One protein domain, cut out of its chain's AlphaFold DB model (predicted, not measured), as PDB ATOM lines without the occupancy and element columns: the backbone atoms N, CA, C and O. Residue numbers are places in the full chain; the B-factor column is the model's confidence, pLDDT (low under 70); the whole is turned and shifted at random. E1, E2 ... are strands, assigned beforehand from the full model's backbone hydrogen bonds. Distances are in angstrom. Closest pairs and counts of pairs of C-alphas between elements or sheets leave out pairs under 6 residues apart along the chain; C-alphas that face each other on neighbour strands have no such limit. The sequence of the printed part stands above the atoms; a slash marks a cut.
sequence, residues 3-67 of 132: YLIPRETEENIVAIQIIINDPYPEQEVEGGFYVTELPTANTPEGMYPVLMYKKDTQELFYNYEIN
ATOM      1  N   TYR A   3      10.639 -11.646   7.419       80.69
ATOM      2  CA  TYR A   3      10.042 -12.203   6.206       80.69
ATOM      3  C   TYR A   3      10.013 -11.139   5.114       80.69
ATOM      4  O   TYR A   3       9.584 -10.011   5.379       80.69
ATOM      5  N   LEU A   4      10.479 -11.489   3.914       82.00
ATOM      6  CA  LEU A   4      10.632 -10.570   2.788       82.00
ATOM      7  C   LEU A   4       9.752 -10.994   1.619       82.00
ATOM      8  O   LEU A   4       9.724 -12.170   1.257       82.00
ATOM      9  N   ILE A   5       9.077 -10.022   1.002       82.19
ATOM     10  CA  ILE A   5       8.241 -10.243  -0.183       82.19
ATOM     11  C   ILE A   5       8.854  -9.499  -1.382       82.19
ATOM     12  O   ILE A   5       8.903  -8.262  -1.361       82.19
ATOM     13  N   PRO A   6       9.346 -10.220  -2.407       79.44
ATOM     14  CA  PRO A   6       9.874  -9.630  -3.629       79.44
ATOM     15  C   PRO A   6       8.759  -9.016  -4.489       79.44
ATOM     16  O   PRO A   6       7.672  -9.572  -4.612       79.44
ATOM     17  N   ARG A   7       9.048  -7.883  -5.133       77.56
ATOM     18  CA  ARG A   7       8.196  -7.249  -6.149       77.56
ATOM     19  C   ARG A   7       8.720  -7.601  -7.536       77.56
ATOM     20  O   ARG A   7       9.898  -7.407  -7.789       77.56
ATOM     21  N   GLU A   8       7.881  -8.084  -8.447       67.75
ATOM     22  CA  GLU A   8       8.346  -8.427  -9.799       67.75
ATOM     23  C   GLU A   8       9.065  -7.262 -10.498       67.75
ATOM     24  O   GLU A   8       8.436  -6.237 -10.761       67.75
ATOM     25  N   THR A   9      10.346  -7.464 -10.836       56.91
ATOM     26  CA  THR A   9      11.076  -6.838 -11.956       56.91
ATOM     27  C   THR A   9      12.461  -7.478 -12.146       56.91
ATOM     28  O   THR A   9      13.020  -8.002 -11.190       56.91
ATOM     29  N   GLU A  10      12.948  -7.428 -13.399       58.16
ATOM     30  CA  GLU A  10      14.231  -7.896 -13.980       58.16
ATOM     31  C   GLU A  10      14.712  -9.328 -13.644       58.16
ATOM     32  O   GLU A  10      14.437  -9.903 -12.590       58.16
ATOM     33  N   GLU A  11      15.412  -9.962 -14.599       64.75
ATOM     34  CA  GLU A  11      15.696 -11.408 -14.551       64.75
ATOM     35  C   GLU A  11      16.437 -11.818 -13.259       64.75
ATOM     36  O   GLU A  11      16.089 -12.849 -12.675       64.75
ATOM     37  N   ASN A  12      17.328 -10.964 -12.721       75.69
ATOM     38  CA  ASN A  12      18.251 -11.354 -11.639       75.69
ATOM     39  C   ASN A  12      18.238 -10.477 -10.365       75.69
ATOM     40  O   ASN A  12      18.778 -10.911  -9.341       75.69
ATOM     41  N   ILE A  13      17.638  -9.279 -10.372       79.94
ATOM     42  CA  ILE A  13      17.622  -8.357  -9.216       79.94
ATOM     43  C   ILE A  13      16.194  -7.909  -8.933       79.94
ATOM     44  O   ILE A  13      15.542  -7.361  -9.810       79.94
ATOM     45  N   VAL A  14      15.741  -8.086  -7.691       84.19
ATOM     46  CA  VAL A  14      14.361  -7.809  -7.286       84.19
ATOM     47  C   VAL A  14      14.297  -6.835  -6.114       84.19
ATOM     48  O   VAL A  14      15.023  -6.994  -5.136       84.19
ATOM     49  N   ALA A  15      13.405  -5.846  -6.187       82.31
ATOM     50  CA  ALA A  15      13.104  -4.956  -5.068       82.31
ATOM     51  C   ALA A  15      12.214  -5.647  -4.020       82.31
ATOM     52  O   ALA A  15      11.313  -6.410  -4.370       82.31
ATOM     53  N   ILE A  16      12.429  -5.361  -2.736       83.69
ATOM     54  CA  ILE A  16      11.593  -5.876  -1.641       83.69
ATOM     55  C   ILE A  16      10.465  -4.885  -1.324       83.69
ATOM     56  O   ILE A  16      10.717  -3.704  -1.098       83.69
ATOM     57  N   GLN A  17       9.217  -5.368  -1.284       76.56
ATOM     58  CA  GLN A  17       8.035  -4.538  -1.015       76.56
ATOM     59  C   GLN A  17       7.643  -4.503   0.466       76.56
ATOM     60  O   GLN A  17       7.196  -3.468   0.955       76.56
ATOM     61  N   ILE A  18       7.765  -5.632   1.172       77.81
ATOM     62  CA  ILE A  18       7.278  -5.786   2.550       77.81
ATOM     63  C   ILE A  18       8.340  -6.486   3.392       77.81
ATOM     64  O   ILE A  18       8.930  -7.477   2.959       77.81
ATOM     65  N   ILE A  19       8.548  -5.962   4.603       79.69
ATOM     66  CA  ILE A  19       9.407  -6.529   5.642       79.69
ATOM     67  C   ILE A  19       8.544  -6.743   6.884       79.69
ATOM     68  O   ILE A  19       8.038  -5.780   7.459       79.69
ATOM     69  N   ILE A  20       8.388  -7.995   7.308       76.50
ATOM     70  CA  ILE A  20       7.671  -8.340   8.542       76.50
ATOM     71  C   ILE A  20       8.709  -8.681   9.608       76.50
ATOM     72  O   ILE A  20       9.476  -9.629   9.436       76.50
ATOM     73  N   ASN A  21       8.756  -7.897  10.688       74.31
ATOM     74  CA  ASN A  21       9.612  -8.174  11.839       74.31
ATOM     75  C   ASN A  21       8.863  -9.073  12.828       74.31
ATOM     76  O   ASN A  21       7.753  -8.734  13.225       74.31
ATOM     77  N   ASP A  22       9.490 -10.185  13.210       70.75
ATOM     78  CA  ASP A  22       8.927 -11.200  14.109       70.75
ATOM     79  C   ASP A  22       7.592 -11.786  13.595       70.75
ATOM     80  O   ASP A  22       6.539 -11.599  14.211       70.75
ATOM     81  N   PRO A  23       7.597 -12.452  12.419       67.19
ATOM     82  CA  PRO A  23       6.392 -13.047  11.850       67.19
ATOM     83  C   PRO A  23       5.836 -14.127  12.792       67.19
ATOM     84  O   PRO A  23       6.366 -15.232  12.898       67.19
ATOM     85  N   TYR A  24       4.759 -13.787  13.493       55.94
ATOM     86  CA  TYR A  24       4.039 -14.672  14.404       55.94
ATOM     87  C   TYR A  24       3.335 -15.796  13.620       55.94
ATOM     88  O   TYR A  24       2.706 -15.515  12.600       55.94
ATOM     89  N   PRO A  25       3.325 -17.031  14.154       61.50
ATOM     90  CA  PRO A  25       4.114 -18.155  13.630       61.50
ATOM     91  C   PRO A  25       3.995 -18.380  12.110       61.50
ATOM     92  O   PRO A  25       2.898 -18.298  11.570       61.50
ATOM     93  N   GLU A  26       5.128 -18.714  11.469       57.59
ATOM     94  CA  GLU A  26       5.306 -19.264  10.102       57.59
ATOM     95  C   GLU A  26       4.182 -18.942   9.097       57.59
ATOM     96  O   GLU A  26       3.642 -19.822   8.429       57.59
ATOM     97  N   GLN A  27       3.800 -17.667   8.974       57.16
ATOM     98  CA  GLN A  27       2.958 -17.245   7.862       57.16
ATOM     99  C   GLN A  27       3.811 -17.316   6.597       57.16
ATOM    100  O   GLN A  27       4.536 -16.374   6.274       57.16
ATOM    101  N   GLU A  28       3.758 -18.456   5.912       56.66
ATOM    102  CA  GLU A  28       4.227 -18.582   4.539       56.66
ATOM    103  C   GLU A  28       3.345 -17.680   3.671       56.66
ATOM    104  O   GLU A  28       2.238 -18.041   3.268       56.66
ATOM    105  N   VAL A  29       3.800 -16.449   3.435       64.81
ATOM    106  CA  VAL A  29       3.147 -15.557   2.475       64.81
ATOM    107  C   VAL A  29       3.630 -15.952   1.086       64.81
ATOM    108  O   VAL A  29       4.838 -16.009   0.842       64.81
ATOM    109  N   GLU A  30       2.694 -16.233   0.184       68.06
ATOM    110  CA  GLU A  30       2.978 -16.690  -1.176       68.06
ATOM    111  C   GLU A  30       4.040 -15.807  -1.860       68.06
ATOM    112  O   GLU A  30       3.901 -14.587  -1.946       68.06
ATOM    113  N   GLY A  31       5.133 -16.434  -2.304       70.38
ATOM    114  CA  GLY A  31       6.225 -15.767  -3.019       70.38
ATOM    115  C   GLY A  31       7.300 -15.093  -2.155       70.38
ATOM    116  O   GLY A  31       8.225 -14.516  -2.723       70.38
ATOM    117  N   GLY A  32       7.225 -15.158  -0.821       76.50
ATOM    118  CA  GLY A  32       8.245 -14.596   0.076       76.50
ATOM    119  C   GLY A  32       9.269 -15.600   0.623       76.50
ATOM    120  O   GLY A  32       9.199 -16.798   0.354       76.50
ATOM    121  N   PHE A  33      10.249 -15.101   1.386       79.69
ATOM    122  CA  PHE A  33      11.279 -15.923   2.034       79.69
ATOM    123  C   PHE A  33      11.764 -15.340   3.372       79.69
ATOM    124  O   PHE A  33      11.662 -14.138   3.631       79.69
ATOM    125  N   TYR A  34      12.315 -16.212   4.223       82.12
ATOM    126  CA  TYR A  34      12.836 -15.863   5.546       82.12
ATOM    127  C   TYR A  34      14.309 -15.466   5.504       82.12
ATOM    128  O   TYR A  34      15.120 -16.117   4.845       82.12
ATOM    129  N   VAL A  35      14.669 -14.460   6.303       80.50
ATOM    130  CA  VAL A  35      16.063 -14.109   6.592       80.50
ATOM    131  C   VAL A  35      16.278 -13.864   8.084       80.50
ATOM    132  O   VAL A  35      15.406 -13.372   8.809       80.50
ATOM    133  N   THR A  36      17.462 -14.230   8.569       79.44
ATOM    134  CA  THR A  36      17.841 -14.063   9.978       79.44
ATOM    135  C   THR A  36      18.217 -12.622  10.287       79.44
ATOM    136  O   THR A  36      17.812 -12.094  11.323       79.44
ATOM    137  N   GLU A  37      18.938 -11.981   9.369       82.19
ATOM    138  CA  GLU A  37      19.519 -10.652   9.535       82.19
ATOM    139  C   GLU A  37      19.376  -9.834   8.248       82.19
ATOM    140  O   GLU A  37      19.370 -10.380   7.143       82.19
ATOM    141  N   LEU A  38      19.259  -8.516   8.408       85.62
ATOM    142  CA  LEU A  38      19.272  -7.551   7.312       85.62
ATOM    143  C   LEU A  38      20.590  -6.769   7.343       85.62
ATOM    144  O   LEU A  38      21.085  -6.474   8.436       85.62
ATOM    145  N   PRO A  39      21.156  -6.399   6.180       86.38
ATOM    146  CA  PRO A  39      22.309  -5.508   6.146       86.38
ATOM    147  C   PRO A  39      21.957  -4.146   6.765       86.38
ATOM    148  O   PRO A  39      20.808  -3.708   6.726       86.38
ATOM    149  N   THR A  40      22.946  -3.444   7.315       84.44
ATOM    150  CA  THR A  40      22.758  -2.069   7.803       84.44
ATOM    151  C   THR A  40      22.774  -1.093   6.628       84.44
ATOM    152  O   THR A  40      23.738  -1.061   5.860       84.44
ATOM    153  N   ALA A  41      21.731  -0.274   6.488       85.62
ATOM    154  CA  ALA A  41      21.702   0.802   5.500       85.62
ATOM    155  C   ALA A  41      22.604   1.969   5.934       85.62
ATOM    156  O   ALA A  41      22.485   2.461   7.055       85.62
ATOM    157  N   ASN A  42      23.464   2.446   5.032       81.69
ATOM    158  CA  ASN A  42      24.251   3.663   5.226       81.69
ATOM    159  C   ASN A  42      23.710   4.735   4.291       81.69
ATOM    160  O   ASN A  42      24.156   4.813   3.154       81.69
ATOM    161  N   THR A  43      22.738   5.519   4.747       79.31
ATOM    162  CA  THR A  43      22.012   6.482   3.911       79.31
ATOM    163  C   THR A  43      22.861   7.724   3.613       79.31
ATOM    164  O   THR A  43      23.069   8.535   4.520       79.31
ATOM    165  N   PRO A  44      23.359   7.913   2.376       80.25
ATOM    166  CA  PRO A  44      24.039   9.142   1.989       80.25
ATOM    167  C   PRO A  44      23.049  10.311   1.957       80.25
ATOM    168  O   PRO A  44      21.845  10.118   1.774       80.25
ATOM    169  N   GLU A  45      23.551  11.535   2.114       76.50
ATOM    170  CA  GLU A  45      22.720  12.740   2.067       76.50
ATOM    171  C   GLU A  45      21.951  12.837   0.734       76.50
ATOM    172  O   GLU A  45      22.528  12.685  -0.342       76.50
ATOM    173  N   GLY A  46      20.634  13.065   0.806       75.00
ATOM    174  CA  GLY A  46      19.762  13.207  -0.369       75.00
ATOM    175  C   GLY A  46      19.346  11.897  -1.055       75.00
ATOM    176  O   GLY A  46      18.646  11.941  -2.068       75.00
ATOM    177  N   MET A  47      19.739  10.740  -0.518       83.50
ATOM    178  CA  MET A  47      19.357   9.427  -1.041       83.50
ATOM    179  C   MET A  47      18.502   8.655  -0.038       83.50
ATOM    180  O   MET A  47      18.578   8.892   1.167       83.50
ATOM    181  N   TYR A  48      17.715   7.696  -0.523       83.25
ATOM    182  CA  TYR A  48      17.032   6.716   0.320       83.25
ATOM    183  C   TYR A  48      17.451   5.287  -0.055       83.25
ATOM    184  O   TYR A  48      17.681   4.997  -1.232       83.25
ATOM    185  N   PRO A  49      17.591   4.387   0.935       85.62
ATOM    186  CA  PRO A  49      17.988   3.012   0.692       85.62
ATOM    187  C   PRO A  49      16.771   2.158   0.300       85.62
ATOM    188  O   PRO A  49      15.797   2.070   1.044       85.62
ATOM    189  N   VAL A  50      16.849   1.476  -0.840       86.50
ATOM    190  CA  VAL A  50      15.880   0.469  -1.298       86.50
ATOM    191  C   VAL A  50      16.500  -0.911  -1.130       86.50
ATOM    192  O   VAL A  50      17.564  -1.180  -1.685       86.50
ATOM    193  N   LEU A  51      15.869  -1.779  -0.337       88.38
ATOM    194  CA  LEU A  51      16.354  -3.142  -0.133       88.38
ATOM    195  C   LEU A  51      16.091  -3.979  -1.393       88.38
ATOM    196  O   LEU A  51      14.950  -4.117  -1.835       88.38
ATOM    197  N   MET A  52      17.156  -4.557  -1.932       86.62
ATOM    198  CA  MET A  52      17.164  -5.380  -3.133       86.62
ATOM    199  C   MET A  52      17.663  -6.789  -2.809       86.62
ATOM    200  O   MET A  52      18.483  -6.984  -1.910       86.62
ATOM    201  N   TYR A  53      17.205  -7.762  -3.590       87.62
ATOM    202  CA  TYR A  53      17.583  -9.168  -3.515       87.62
ATOM    203  C   TYR A  53      18.153  -9.644  -4.853       87.62
ATOM    204  O   TYR A  53      17.500  -9.516  -5.893       87.62
ATOM    205  N   LYS A  54      19.365 -10.212  -4.838       86.75
ATOM    206  CA  LYS A  54      19.946 -10.904  -5.998       86.75
ATOM    207  C   LYS A  54      19.518 -12.364  -5.990       86.75
ATOM    208  O   LYS A  54      19.891 -13.101  -5.081       86.75
ATOM    209  N   LYS A  55      18.808 -12.803  -7.028       81.75
ATOM    210  CA  LYS A  55      18.348 -14.199  -7.143       81.75
ATOM    211  C   LYS A  55      19.506 -15.192  -7.264       81.75
ATOM    212  O   LYS A  55      19.446 -16.261  -6.667       81.75
ATOM    213  N   ASP A  56      20.558 -14.816  -7.990       83.81
ATOM    214  CA  ASP A  56      21.691 -15.700  -8.294       83.81
ATOM    215  C   ASP A  56      22.565 -15.985  -7.069       83.81
ATOM    216  O   ASP A  56      22.979 -17.121  -6.840       83.81
ATOM    217  N   THR A  57      22.863 -14.945  -6.284       84.56
ATOM    218  CA  THR A  57      23.758 -15.036  -5.119       84.56
ATOM    219  C   THR A  57      23.013 -15.157  -3.794       84.56
ATOM    220  O   THR A  57      23.643 -15.400  -2.772       84.56
ATOM    221  N   GLN A  58      21.684 -15.011  -3.806       81.38
ATOM    222  CA  GLN A  58      20.829 -14.948  -2.616       81.38
ATOM    223  C   GLN A  58      21.239 -13.837  -1.632       81.38
ATOM    224  O   GLN A  58      21.022 -13.936  -0.425       81.38
ATOM    225  N   GLU A  59      21.841 -12.760  -2.142       84.00
ATOM    226  CA  GLU A  59      22.347 -11.654  -1.329       84.00
ATOM    227  C   GLU A  59      21.352 -10.495  -1.261       84.00
ATOM    228  O   GLU A  59      20.775 -10.077  -2.272       84.00
ATOM    229  N   LEU A  60      21.220  -9.926  -0.062       87.06
ATOM    230  CA  LEU A  60      20.510  -8.678   0.184       87.06
ATOM    231  C   LEU A  60      21.475  -7.495   0.136       87.06
ATOM    232  O   LEU A  60      22.544  -7.526   0.746       87.06
ATOM    233  N   PHE A  61      21.085  -6.426  -0.550       88.00
ATOM    234  CA  PHE A  61      21.864  -5.190  -0.626       88.00
ATOM    235  C   PHE A  61      20.944  -3.977  -0.764       88.00
ATOM    236  O   PHE A  61      19.784  -4.113  -1.136       88.00
ATOM    237  N   TYR A  62      21.461  -2.782  -0.479       87.75
ATOM    238  CA  TYR A  62      20.716  -1.543  -0.697       87.75
ATOM    239  C   TYR A  62      21.116  -0.891  -2.016       87.75
ATOM    240  O   TYR A  62      22.300  -0.650  -2.256       87.75
ATOM    241  N   ASN A  63      20.122  -0.580  -2.845       87.44
ATOM    242  CA  ASN A  63      20.257   0.397  -3.916       87.44
ATOM    243  C   ASN A  63      19.910   1.782  -3.358       87.44
ATOM    244  O   ASN A  63      18.932   1.912  -2.626       87.44
ATOM    245  N   TYR A  64      20.700   2.805  -3.672       86.12
ATOM    246  CA  TYR A  64      20.460   4.160  -3.179       86.12
ATOM    247  C   TYR A  64      19.847   4.996  -4.286       86.12
ATOM    248  O   TYR A  64      20.499   5.303  -5.285       86.12
ATOM    249  N   GLU A  65      18.586   5.354  -4.104       83.81
ATOM    250  CA  GLU A  65      17.849   6.153  -5.069       83.81
ATOM    251  C   GLU A  65      17.809   7.608  -4.612       83.81
ATOM    252  O   GLU A  65      17.694   7.917  -3.422       83.81
ATOM    253  N   ILE A  66      17.951   8.519  -5.572       81.56
ATOM    254  CA  ILE A  66      17.803   9.949  -5.324       81.56
ATOM    255  C   ILE A  66      16.309  10.212  -5.223       81.56
ATOM    256  O   ILE A  66      15.566   9.903  -6.158       81.56
ATOM    257  N   ASN A  67      15.871  10.814  -4.119       65.12
ATOM    258  CA  ASN A  67      14.511  11.326  -4.048       65.12
ATOM    259  C   ASN A  67      14.415  12.549  -4.971       65.12
ATOM    260  O   ASN A  67      14.762  13.665  -4.591       65.12
TER     261      ASN A  67
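AT A GLANCE: This is residues 3 to 67 of the 132 residues of an uncharacterized protein of Paenibacillus barengoltzii G22 (UniProt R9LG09). This is one strongly twisted antiparallel sheet made of two strand hairpins, E1 with E2 and E4 with E5, joined side by side where E2 meets E4, with the short strand E3 added at the edge beside E1. E2 bends in the middle of the sheet, pairing with E4 before the bend and mainly with E1 after it, and two long links with no named element lead into and out of E3. The printed part has 65 residues, with no named helix and five named strands, E1 to E5 along the chain; the order across the sheet is E3, E1, E2, E4, E5, and the class is all strand. It is only just compact, close to loose, with a radius of gyration of the C-alphas of 12.6 A and spans of 38 by 27 by 20 A.

IN THESE COORDINATES: Find C-alpha 3 at (10.042, -12.203, 6.206); from there E1 runs through residues 3 to 7, 13.4 A long. Next look at residues 13 to 21, E2, the longest strand by residues, which begins at C-alpha 13 (17.622, -8.357, -9.216) and measures 22.5 A. Residues 33 to 35 are E3, 6.9 A. Residues 47 to 54 are E4, 20.9 A, and residues 59 to 66 are E5, 22.4 A, ending at C-alpha 66 (17.803, 9.949, -5.324).

HOW THE PARTS SIT: Start at the hairpin of E1 and E2, antiparallel at 145 degrees, where N 7 and O 15 are 2.8 A apart, within hydrogen-bond range. On E2, look at residue 17, where the strand bends by 61 degrees. Its pairing is staggered: residues 13 to 15 pair with E4 and residues 15 to 20 with E1. Between the antiparallel neighbours E2 and E4, N 53 and O 14 are within hydrogen-bond range at 2.8 A. E3 is an edge strand, antiparallel to E1 at 129 degrees, with N 4 and O 33 within hydrogen-bond range at 2.9 A. At the other edge, E5 forms a hairpin with E4, antiparallel at 150 degrees, with N 50 and O 63 within hydrogen-bond range at 2.8 A. E3 and E5 are apart.

THE WHOLE: The two C-alphas farthest apart, those of Pro 25 and Glu 45, are 37.9 A from each other. The printed part has no cut. The links E2 to E3 and E3 to E4 are long, 11 residues each; E1 to E2 and E4 to E5 are tight. Mean pLDDT of the printed part is 77.8; look for values under 70 at residues 8 to 11, residues 23 to 30 and residue 67.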